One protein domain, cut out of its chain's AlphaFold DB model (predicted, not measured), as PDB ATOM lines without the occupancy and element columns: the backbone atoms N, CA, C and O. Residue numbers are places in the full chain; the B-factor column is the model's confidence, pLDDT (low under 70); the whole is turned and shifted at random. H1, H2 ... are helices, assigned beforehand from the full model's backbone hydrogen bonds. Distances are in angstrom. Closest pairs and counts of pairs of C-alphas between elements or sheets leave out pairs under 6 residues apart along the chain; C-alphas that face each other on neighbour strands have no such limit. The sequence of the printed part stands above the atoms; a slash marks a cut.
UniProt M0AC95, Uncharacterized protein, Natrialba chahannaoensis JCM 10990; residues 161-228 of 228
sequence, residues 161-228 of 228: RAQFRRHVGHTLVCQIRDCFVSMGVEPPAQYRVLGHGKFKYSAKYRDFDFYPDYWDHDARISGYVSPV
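This is residues 161 to 228 of the 228 residues of an uncharacterized protein of Natrialba chahannaoensis JCM 10990 (UniProt M0AC95). One long helix, H1, runs along one side of a body of loops, and a short helix, H2, is set steeply to it. The two long loop stretches, residues 183 to 198 and 208 to 228, make much of that body beside the later part of H1, while residues 161 to 166 of H1 reach beyond it and make one end of the longest axis. The printed part has 68 residues with two named helices, H1 then H2, and no named strand; the class is all helix, though the helices hold 31 of the 68 residues, under half. The whole is compact, with a radius of gyration of the C-alphas of 11.3 A, yet elongated in outline, spanning 36 by 22 by 21 A.

H1, residues 161 to 182, and H2, residues 199 to 207, are close but not clearly touching, with 1 pair of C-alphas within 8 A. Their closest C-alphas, those of Asp 178 and Tyr 201, are 6.6 A apart. Their lines stand at a steep tilt of 61 degrees, and they run the same way. In H1 and H2 every O i to N i+4 pair is within hydrogen-bond range.

H1 begins at C-alpha 161, at (65.737, -29.662, 121.969), and ends at C-alpha 182, at (38.376, -32.272, 107.194), 31.2 A away. H2 runs from C-alpha 199, at (49.958, -26.237, 106.693), to C-alpha 207, at (40.705, -18.443, 104.721), over 12.3 A.

The two C-alphas farthest apart, those of Arg 161 and Phe 210, are 36.3 A apart. The link from H1 to H2 is long, with 16 residues. The printed part has no cut and ends at Val 228, the chain's last residue. The mean pLDDT of the printed part is 82.8, and residues 226 to 228 are under 70.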
ATOM      1  N   ARG A 161      65.978 -28.282 122.430       84.75
ATOM      2  CA  ARG A 161      65.737 -29.662 121.969       84.75
ATOM      3  C   ARG A 161      64.510 -30.292 122.640       84.75
ATOM      4  O   ARG A 161      63.639 -30.834 121.969       84.75
ATOM      5  N   ALA A 162      64.393 -30.137 123.958       81.69
ATOM      6  CA  ALA A 162      63.260 -30.659 124.715       81.69
ATOM      7  C   ALA A 162      61.926 -29.988 124.335       81.69
ATOM      8  O   ALA A 162      60.888 -30.642 124.352       81.69
ATOM      9  N   GLN A 163      61.917 -28.692 124.006       82.25
ATOM     10  CA  GLN A 163      60.714 -28.021 123.492       82.25
ATOM     11  C   GLN A 163      60.365 -28.507 122.085       82.25
ATOM     12  O   GLN A 163      59.201 -28.754 121.799       82.25
ATOM     13  N   PHE A 164      61.364 -28.720 121.232       86.31
ATOM     14  CA  PHE A 164      61.144 -29.227 119.886       86.31
ATOM     15  C   PHE A 164      60.561 -30.646 119.880       86.31
ATOM     16  O   PHE A 164      59.608 -30.903 119.155       86.31
ATOM     17  N   ARG A 165      61.025 -31.544 120.758       85.81
ATOM     18  CA  ARG A 165      60.411 -32.873 120.930       85.81
ATOM     19  C   ARG A 165      58.920 -32.799 121.255       85.81
ATOM     20  O   ARG A 165      58.107 -33.490 120.645       85.81
ATOM     21  N   ARG A 166      58.561 -31.914 122.186       80.50
ATOM     22  CA  ARG A 166      57.163 -31.637 122.538       80.50
ATOM     23  C   ARG A 166      56.383 -31.078 121.352       80.50
ATOM     24  O   ARG A 166      55.267 -31.520 121.101       80.50
ATOM     25  N   HIS A 167      56.989 -30.157 120.606       83.06
ATOM     26  CA  HIS A 167      56.403 -29.569 119.406       83.06
ATOM     27  C   HIS A 167      56.118 -30.618 118.322       83.06
ATOM     28  O   HIS A 167      55.036 -30.610 117.746       83.06
ATOM     29  N   VAL A 168      57.031 -31.567 118.088       85.44
ATOM     30  CA  VAL A 168      56.815 -32.667 117.136       85.44
ATOM     31  C   VAL A 168      55.578 -33.485 117.522       85.44
ATOM     32  O   VAL A 168      54.695 -33.689 116.690       85.44
ATOM     33  N   GLY A 169      55.462 -33.894 118.792       82.12
ATOM     34  CA  GLY A 169      54.277 -34.612 119.277       82.12
ATOM     35  C   GLY A 169      52.990 -33.788 119.167       82.12
ATOM     36  O   GLY A 169      51.966 -34.292 118.706       82.12
ATOM     37  N   HIS A 170      53.045 -32.506 119.534       81.62
ATOM     38  CA  HIS A 170      51.912 -31.581 119.446       81.62
ATOM     39  C   HIS A 170      51.407 -31.419 118.003       81.62
ATOM     40  O   HIS A 170      50.217 -31.618 117.746       81.62
ATOM     41  N   THR A 171      52.306 -31.172 117.050       82.88
ATOM     42  CA  THR A 171      51.966 -31.039 115.628       82.88
ATOM     43  C   THR A 171      51.301 -32.312 115.097       82.88
ATOM     44  O   THR A 171      50.313 -32.228 114.366       82.88
ATOM     45  N   LEU A 172      51.759 -33.503 115.503       83.56
ATOM     46  CA  LEU A 172      51.132 -34.776 115.120       83.56
ATOM     47  C   LEU A 172      49.708 -34.925 115.681       83.56
ATOM     48  O   LEU A 172      48.802 -35.325 114.949       83.56
ATOM     49  N   VAL A 173      49.472 -34.540 116.940       81.06
ATOM     50  CA  VAL A 173      48.114 -34.505 117.519       81.06
ATOM     51  C   VAL A 173      47.207 -33.556 116.729       81.06
ATOM     52  O   VAL A 173      46.081 -33.919 116.372       81.06
ATOM     53  N   CYS A 174      47.698 -32.363 116.385       83.31
ATOM     54  CA  CYS A 174      46.958 -31.415 115.553       83.31
ATOM     55  C   CYS A 174      46.690 -31.956 114.137       83.31
ATOM     56  O   CYS A 174      45.653 -31.647 113.556       83.31
ATOM     57  N   GLN A 175      47.544 -32.815 113.580       84.00
ATOM     58  CA  GLN A 175      47.256 -33.472 112.299       84.00
ATOM     59  C   GLN A 175      46.134 -34.504 112.398       84.00
ATOM     60  O   GLN A 175      45.312 -34.593 111.484       84.00
ATOM     61  N   ILE A 176      46.052 -35.248 113.505       79.94
ATOM     62  CA  ILE A 176      44.928 -36.160 113.756       79.94
ATOM     63  C   ILE A 176      43.624 -35.358 113.821       79.94
ATOM     64  O   ILE A 176      42.659 -35.700 113.136       79.94
ATOM     65  N   ARG A 177      43.607 -34.246 114.570       88.19
ATOM     66  CA  ARG A 177      42.479 -33.297 114.590       88.19
ATOM     67  C   ARG A 177      42.082 -32.869 113.179       88.19
ATOM     68  O   ARG A 177      40.902 -32.935 112.833       88.19
ATOM     69  N   ASP A 178      43.052 -32.441 112.376       85.00
ATOM     70  CA  ASP A 178      42.804 -31.943 111.026       85.00
ATOM     71  C   ASP A 178      42.129 -32.999 110.137       85.00
ATOM     72  O   ASP A 178      41.243 -32.663 109.347       85.00
ATOM     73  N   CYS A 179      42.485 -34.280 110.293       80.12
ATOM     74  CA  CYS A 179      41.821 -35.385 109.603       80.12
ATOM     75  C   CYS A 179      40.320 -35.432 109.931       80.12
ATOM     76  O   CYS A 179      39.505 -35.399 109.005       80.12
ATOM     77  N   PHE A 180      39.943 -35.426 111.216       82.75
ATOM     78  CA  PHE A 180      38.536 -35.421 111.652       82.75
ATOM     79  C   PHE A 180      37.786 -34.178 111.158       82.75
ATOM     80  O   PHE A 180      36.751 -34.297 110.496       82.75
ATOM     81  N   VAL A 181      38.353 -32.987 111.378       86.00
ATOM     82  CA  VAL A 181      37.740 -31.721 110.948       86.00
ATOM     83  C   VAL A 181      37.536 -31.699 109.432       86.00
ATOM     84  O   VAL A 181      36.489 -31.264 108.953       86.00
ATOM     85  N   SER A 182      38.489 -32.222 108.656       78.75
ATOM     86  CA  SER A 182      38.376 -32.272 107.194       78.75
ATOM     87  C   SER A 182      37.292 -33.220 106.678       78.75
ATOM     88  O   SER A 182      36.791 -33.026 105.572       78.75
ATOM     89  N   MET A 183      36.910 -34.211 107.484       82.12
ATOM     90  CA  MET A 183      35.779 -35.102 107.228       82.12
ATOM     91  C   MET A 183      34.443 -34.516 107.718       82.12
ATOM     92  O   MET A 183      33.399 -35.141 107.536       82.12
ATOM     93  N   GLY A 184      34.452 -33.324 108.324       81.31
ATOM     94  CA  GLY A 184      33.260 -32.679 108.874       81.31
ATOM     95  C   GLY A 184      32.755 -33.327 110.164       81.31
ATOM     96  O   GLY A 184      31.569 -33.217 110.476       81.31
ATOM     97  N   VAL A 185      33.631 -34.025 110.894       84.81
ATOM     98  CA  VAL A 185      33.305 -34.691 112.159       84.81
ATOM     99  C   VAL A 185      34.093 -34.077 113.313       84.81
ATOM    100  O   VAL A 185      35.235 -33.649 113.151       84.81
ATOM    101  N   GLU A 186      33.474 -34.048 114.491       84.56
ATOM    102  CA  GLU A 186      34.125 -33.584 115.715       84.56
ATOM    103  C   GLU A 186      35.227 -34.580 116.123       84.56
ATOM    104  O   GLU A 186      34.938 -35.778 116.243       84.56
ATOM    105  N   PRO A 187      36.471 -34.131 116.368       79.44
ATOM    106  CA  PRO A 187      37.526 -35.013 116.852       79.44
ATOM    107  C   PRO A 187      37.174 -35.625 118.222       79.44
ATOM    108  O   PRO A 187      36.451 -35.009 119.013       79.44
ATOM    109  N   PRO A 188      37.707 -36.809 118.563       80.88
ATOM    110  CA  PRO A 188      37.744 -37.294 119.944       80.88
ATOM    111  C   PRO A 188      38.402 -36.275 120.889       80.88
ATOM    112  O   PRO A 188      39.289 -35.534 120.469       80.88
ATOM    113  N   ALA A 189      37.969 -36.230 122.156       79.00
ATOM    114  CA  ALA A 189      38.355 -35.181 123.109       79.00
ATOM    115  C   ALA A 189      39.879 -35.029 123.268       79.00
ATOM    116  O   ALA A 189      40.379 -33.909 123.266       79.00
ATOM    117  N   GLN A 190      40.613 -36.142 123.297       72.00
ATOM    118  CA  GLN A 190      42.073 -36.172 123.412       72.00
ATOM    119  C   GLN A 190      42.820 -35.536 122.224       72.00
ATOM    120  O   GLN A 190      43.990 -35.191 122.344       72.00
ATOM    121  N   TYR A 191      42.155 -35.360 121.078       78.69
ATOM    122  CA  TYR A 191      42.730 -34.738 119.881       78.69
ATOM    123  C   TYR A 191      42.203 -33.316 119.647       78.69
ATOM    124  O   TYR A 191      42.521 -32.696 118.636       78.69
ATOM    125  N   ARG A 192      41.401 -32.754 120.559       84.56
ATOM    126  CA  ARG A 192      40.899 -31.373 120.454       84.56
ATOM    127  C   ARG A 192      41.928 -30.376 120.977       84.56
ATOM    128  O   ARG A 192      41.694 -29.661 121.943       84.56
ATOM    129  N   VAL A 193      43.086 -30.331 120.330       82.75
ATOM    130  CA  VAL A 193      44.193 -29.437 120.693       82.75
ATOM    131  C   VAL A 193      44.301 -28.308 119.670       82.75
ATOM    132  O   VAL A 193      44.139 -28.547 118.472       82.75
ATOM    133  N   LEU A 194      44.537 -27.076 120.120       85.00
ATOM    134  CA  LEU A 194      44.769 -25.906 119.267       85.00
ATOM    135  C   LEU A 194      46.215 -25.849 118.780       85.00
ATOM    136  O   LEU A 194      47.132 -26.330 119.448       85.00
ATOM    137  N   GLY A 195      46.402 -25.241 117.614       84.50
ATOM    138  CA  GLY A 195      47.702 -25.036 116.995       84.50
ATOM    139  C   GLY A 195      47.828 -25.610 115.593       84.50
ATOM    140  O   GLY A 195      46.873 -26.141 115.006       84.50
ATOM    141  N   HIS A 196      49.034 -25.495 115.050       83.19
ATOM    142  CA  HIS A 196      49.339 -25.886 113.681       83.19
ATOM    143  C   HIS A 196      49.461 -27.409 113.523       83.19
ATOM    144  O   HIS A 196      50.281 -28.058 114.160       83.19
ATOM    145  N   GLY A 197      48.615 -27.973 112.652       85.38
ATOM    146  CA  GLY A 197      48.734 -29.341 112.141       85.38
ATOM    147  C   GLY A 197      49.373 -29.328 110.753       85.38
ATOM    148  O   GLY A 197      50.500 -28.871 110.593       85.38
ATOM    149  N   LYS A 198      48.650 -29.766 109.711       85.19
ATOM    150  CA  LYS A 198      49.166 -29.615 108.333       85.19
ATOM    151  C   LYS A 198      48.988 -28.173 107.867       85.19
ATOM    152  O   LYS A 198      47.907 -27.590 108.028       85.19
ATOM    153  N   PHE A 199      49.989 -27.618 107.185       86.12
ATOM    154  CA  PHE A 199      49.958 -26.237 106.693       86.12
ATOM    155  C   PHE A 199      48.702 -25.944 105.863       86.12
ATOM    156  O   PHE A 199      48.017 -24.941 106.070       86.12
ATOM    157  N   LYS A 200      48.324 -26.879 104.978       84.69
ATOM    158  CA  LYS A 200      47.136 -26.749 104.119       84.69
ATOM    159  C   LYS A 200      45.828 -26.566 104.899       84.69
ATOM    160  O   LYS A 200      44.902 -25.954 104.376       84.69
ATOM    161  N   TYR A 201      45.714 -27.132 106.103       85.19
ATOM    162  CA  TYR A 201      44.512 -27.004 106.928       85.19
ATOM    163  C   TYR A 201      44.534 -25.717 107.734       85.19
ATOM    164  O   TYR A 201      43.517 -25.035 107.764       85.19
ATOM    165  N   SER A 202      45.697 -25.316 108.252       80.19
ATOM    166  CA  SER A 202      45.861 -24.000 108.886       80.19
ATOM    167  C   SER A 202      45.456 -22.868 107.931       80.19
ATOM    168  O   SER A 202      44.690 -21.986 108.308       80.19
ATOM    169  N   ALA A 203      45.871 -22.947 106.660       81.56
ATOM    170  CA  ALA A 203      45.434 -22.006 105.628       81.56
ATOM    171  C   ALA A 203      43.909 -22.038 105.418       81.56
ATOM    172  O   ALA A 203      43.272 -20.993 105.379       81.56
ATOM    173  N   LYS A 204      43.293 -23.229 105.357       86.25
ATOM    174  CA  LYS A 204      41.830 -23.351 105.235       86.25
ATOM    175  C   LYS A 204      41.082 -22.753 106.421       86.25
ATOM    176  O   LYS A 204      40.054 -22.126 106.205       86.25
ATOM    177  N   TYR A 205      41.554 -22.974 107.644       87.75
ATOM    178  CA  TYR A 205      40.906 -22.441 108.841       87.75
ATOM    179  C   TYR A 205      40.908 -20.915 108.836       87.75
ATOM    180  O   TYR A 205      39.887 -20.311 109.122       87.75
ATOM    181  N   ARG A 206      42.017 -20.306 108.408       83.25
ATOM    182  CA  ARG A 206      42.133 -18.854 108.257       83.25
ATOM    183  C   ARG A 206      41.299 -18.293 107.101       83.25
ATOM    184  O   ARG A 206      40.739 -17.211 107.220       83.25
ATOM    185  N   ASP A 207      41.265 -18.987 105.964       86.31
ATOM    186  CA  ASP A 207      40.705 -18.443 104.721       86.31
ATOM    187  C   ASP A 207      39.185 -18.696 104.577       86.31
ATOM    188  O   ASP A 207      38.541 -18.096 103.712       86.31
ATOM    189  N   PHE A 208      38.597 -19.583 105.392       87.44
ATOM    190  CA  PHE A 208      37.168 -19.914 105.359       87.44
ATOM    191  C   PHE A 208      36.475 -19.685 106.711       87.44
ATOM    192  O   PHE A 208      36.605 -20.494 107.626       87.44
ATOM    193  N   ASP A 209      35.595 -18.682 106.765       88.06
ATOM    194  CA  ASP A 209      34.883 -18.218 107.973       88.06
ATOM    195  C   ASP A 209      34.042 -19.271 108.725       88.06
ATOM    196  O   ASP A 209      33.578 -19.025 109.837       88.06
ATOM    197  N   PHE A 210      33.753 -20.424 108.116       88.25
ATOM    198  CA  PHE A 210      32.941 -21.467 108.751       88.25
ATOM    199  C   PHE A 210      33.757 -22.430 109.620       88.25
ATOM    200  O   PHE A 210      33.164 -23.221 110.357       88.25
ATOM    201  N   TYR A 211      35.088 -22.390 109.538       90.25
ATOM    202  CA  TYR A 211      35.939 -23.089 110.490       90.25
ATOM    203  C   TYR A 211      36.248 -22.170 111.673       90.25
ATOM    204  O   TYR A 211      36.616 -21.018 111.471       90.25
ATOM    205  N   PRO A 212      36.144 -22.670 112.912       92.00
ATOM    206  CA  PRO A 212      36.819 -22.046 114.039       92.00
ATOM    207  C   PRO A 212      38.334 -21.946 113.804       92.00
ATOM    208  O   PRO A 212      38.911 -22.765 113.081       92.00
ATOM    209  N   ASP A 213      38.982 -21.000 114.483       90.56
ATOM    210  CA  ASP A 213      40.430 -20.767 114.422       90.56
ATOM    211  C   ASP A 213      41.234 -21.858 115.152       90.56
ATOM    212  O   ASP A 213      41.971 -21.597 116.094       90.56
ATOM    213  N   TYR A 214      41.112 -23.121 114.730       89.19
ATOM    214  CA  TYR A 214      41.816 -24.253 115.350       89.19
ATOM    215  C   TYR A 214      43.343 -24.120 115.303       89.19
ATOM    216  O   TYR A 214      44.044 -24.759 116.084       89.19
ATOM    217  N   TRP A 215      43.857 -23.328 114.360       82.00
ATOM    218  CA  TRP A 215      45.280 -23.051 114.199       82.00
ATOM    219  C   TRP A 215      45.814 -22.054 115.236       82.00
ATOM    220  O   TRP A 215      47.011 -22.071 115.506       82.00
ATOM    221  N   ASP A 216      44.950 -21.213 115.808       83.81
ATOM    222  CA  ASP A 216      45.330 -20.153 116.736       83.81
ATOM    223  C   ASP A 216      45.346 -20.686 118.175       83.81
ATOM    224  O   ASP A 216      44.332 -21.138 118.712       83.81
ATOM    225  N   HIS A 217      46.516 -20.630 118.806       79.56
ATOM    226  CA  HIS A 217      46.715 -21.051 120.191       79.56
ATOM    227  C   HIS A 217      45.956 -20.166 121.193       79.56
ATOM    228  O   HIS A 217      45.609 -20.631 122.279       79.56
ATOM    229  N   ASP A 218      45.640 -18.922 120.839       80.12
ATOM    230  CA  ASP A 218      44.902 -18.004 121.707       80.12
ATOM    231  C   ASP A 218      43.376 -18.111 121.530       80.12
ATOM    232  O   ASP A 218      42.602 -17.503 122.290       80.12
ATOM    233  N   ALA A 219      42.916 -18.908 120.560       85.44
ATOM    234  CA  ALA A 219      41.501 -19.094 120.299       85.44
ATOM    235  C   ALA A 219      40.784 -19.740 121.493       85.44
ATOM    236  O   ALA A 219      41.277 -20.632 122.183       85.44
ATOM    237  N   ARG A 220      39.542 -19.311 121.730       88.81
ATOM    238  CA  ARG A 220      38.689 -19.860 122.793       88.81
ATOM    239  C   ARG A 220      37.571 -20.687 122.193       88.81
ATOM    240  O   ARG A 220      36.459 -20.197 121.998       88.81
ATOM    241  N   ILE A 221      37.879 -21.947 121.912       89.19
ATOM    242  CA  ILE A 221      36.952 -22.894 121.296       89.19
ATOM    243  C   ILE A 221      36.498 -23.901 122.357       89.19
ATOM    244  O   ILE A 221      37.305 -24.520 123.044       89.19
ATOM    245  N   SER A 222      35.181 -24.046 122.532       90.38
ATOM    246  CA  SER A 222      34.614 -24.938 123.550       90.38
ATOM    247  C   SER A 222      35.053 -26.385 123.324       90.38
ATOM    248  O   SER A 222      34.818 -26.937 122.256       90.38
ATOM    249  N   GLY A 223      35.620 -27.016 124.354       84.44
ATOM    250  CA  GLY A 223      36.080 -28.405 124.286       84.44
ATOM    251  C   GLY A 223      37.450 -28.591 123.635       84.44
ATOM    252  O   GLY A 223      37.867 -29.737 123.502       84.44
ATOM    253  N   TYR A 224      38.128 -27.500 123.264       86.06
ATOM    254  CA  TYR A 224      39.503 -27.515 122.779       86.06
ATOM    255  C   TYR A 224      40.459 -26.963 123.835       86.06
ATOM    256  O   TYR A 224      40.109 -26.054 124.591       86.06
ATOM    257  N   VAL A 225      41.670 -27.514 123.871       80.12
ATOM    258  CA  VAL A 225      42.751 -27.091 124.767       80.12
ATOM    259  C   VAL A 225      43.864 -26.416 123.977       80.12
ATOM    260  O   VAL A 225      44.198 -26.852 122.877       80.12
ATOM    261  N   SER A 226      44.441 -25.354 124.533       68.19
ATOM    262  CA  SER A 226      45.649 -24.741 123.983       68.19
ATOM    263  C   SER A 226      46.890 -25.360 124.633       68.19
ATOM    264  O   SER A 226      46.860 -25.567 125.850       68.19
ATOM    265  N   PRO A 227      47.956 -25.676 123.878       59.56
ATOM    266  CA  PRO A 227      49.259 -25.946 124.475       59.56
ATOM    267  C   PRO A 227      49.764 -24.664 125.159       59.56
ATOM    268  O   PRO A 227      49.708 -23.587 124.566       59.56
ATOM    269  N   VAL A 228      50.209 -24.774 126.412       45.09
ATOM    270  CA  VAL A 228      50.812 -23.659 127.166       45.09
ATOM    271  C   VAL A 228      52.299 -23.561 126.851       45.09
ATOM    272  O   VAL A 228      52.947 -24.626 126.766       45.09
TER     273      VAL A 228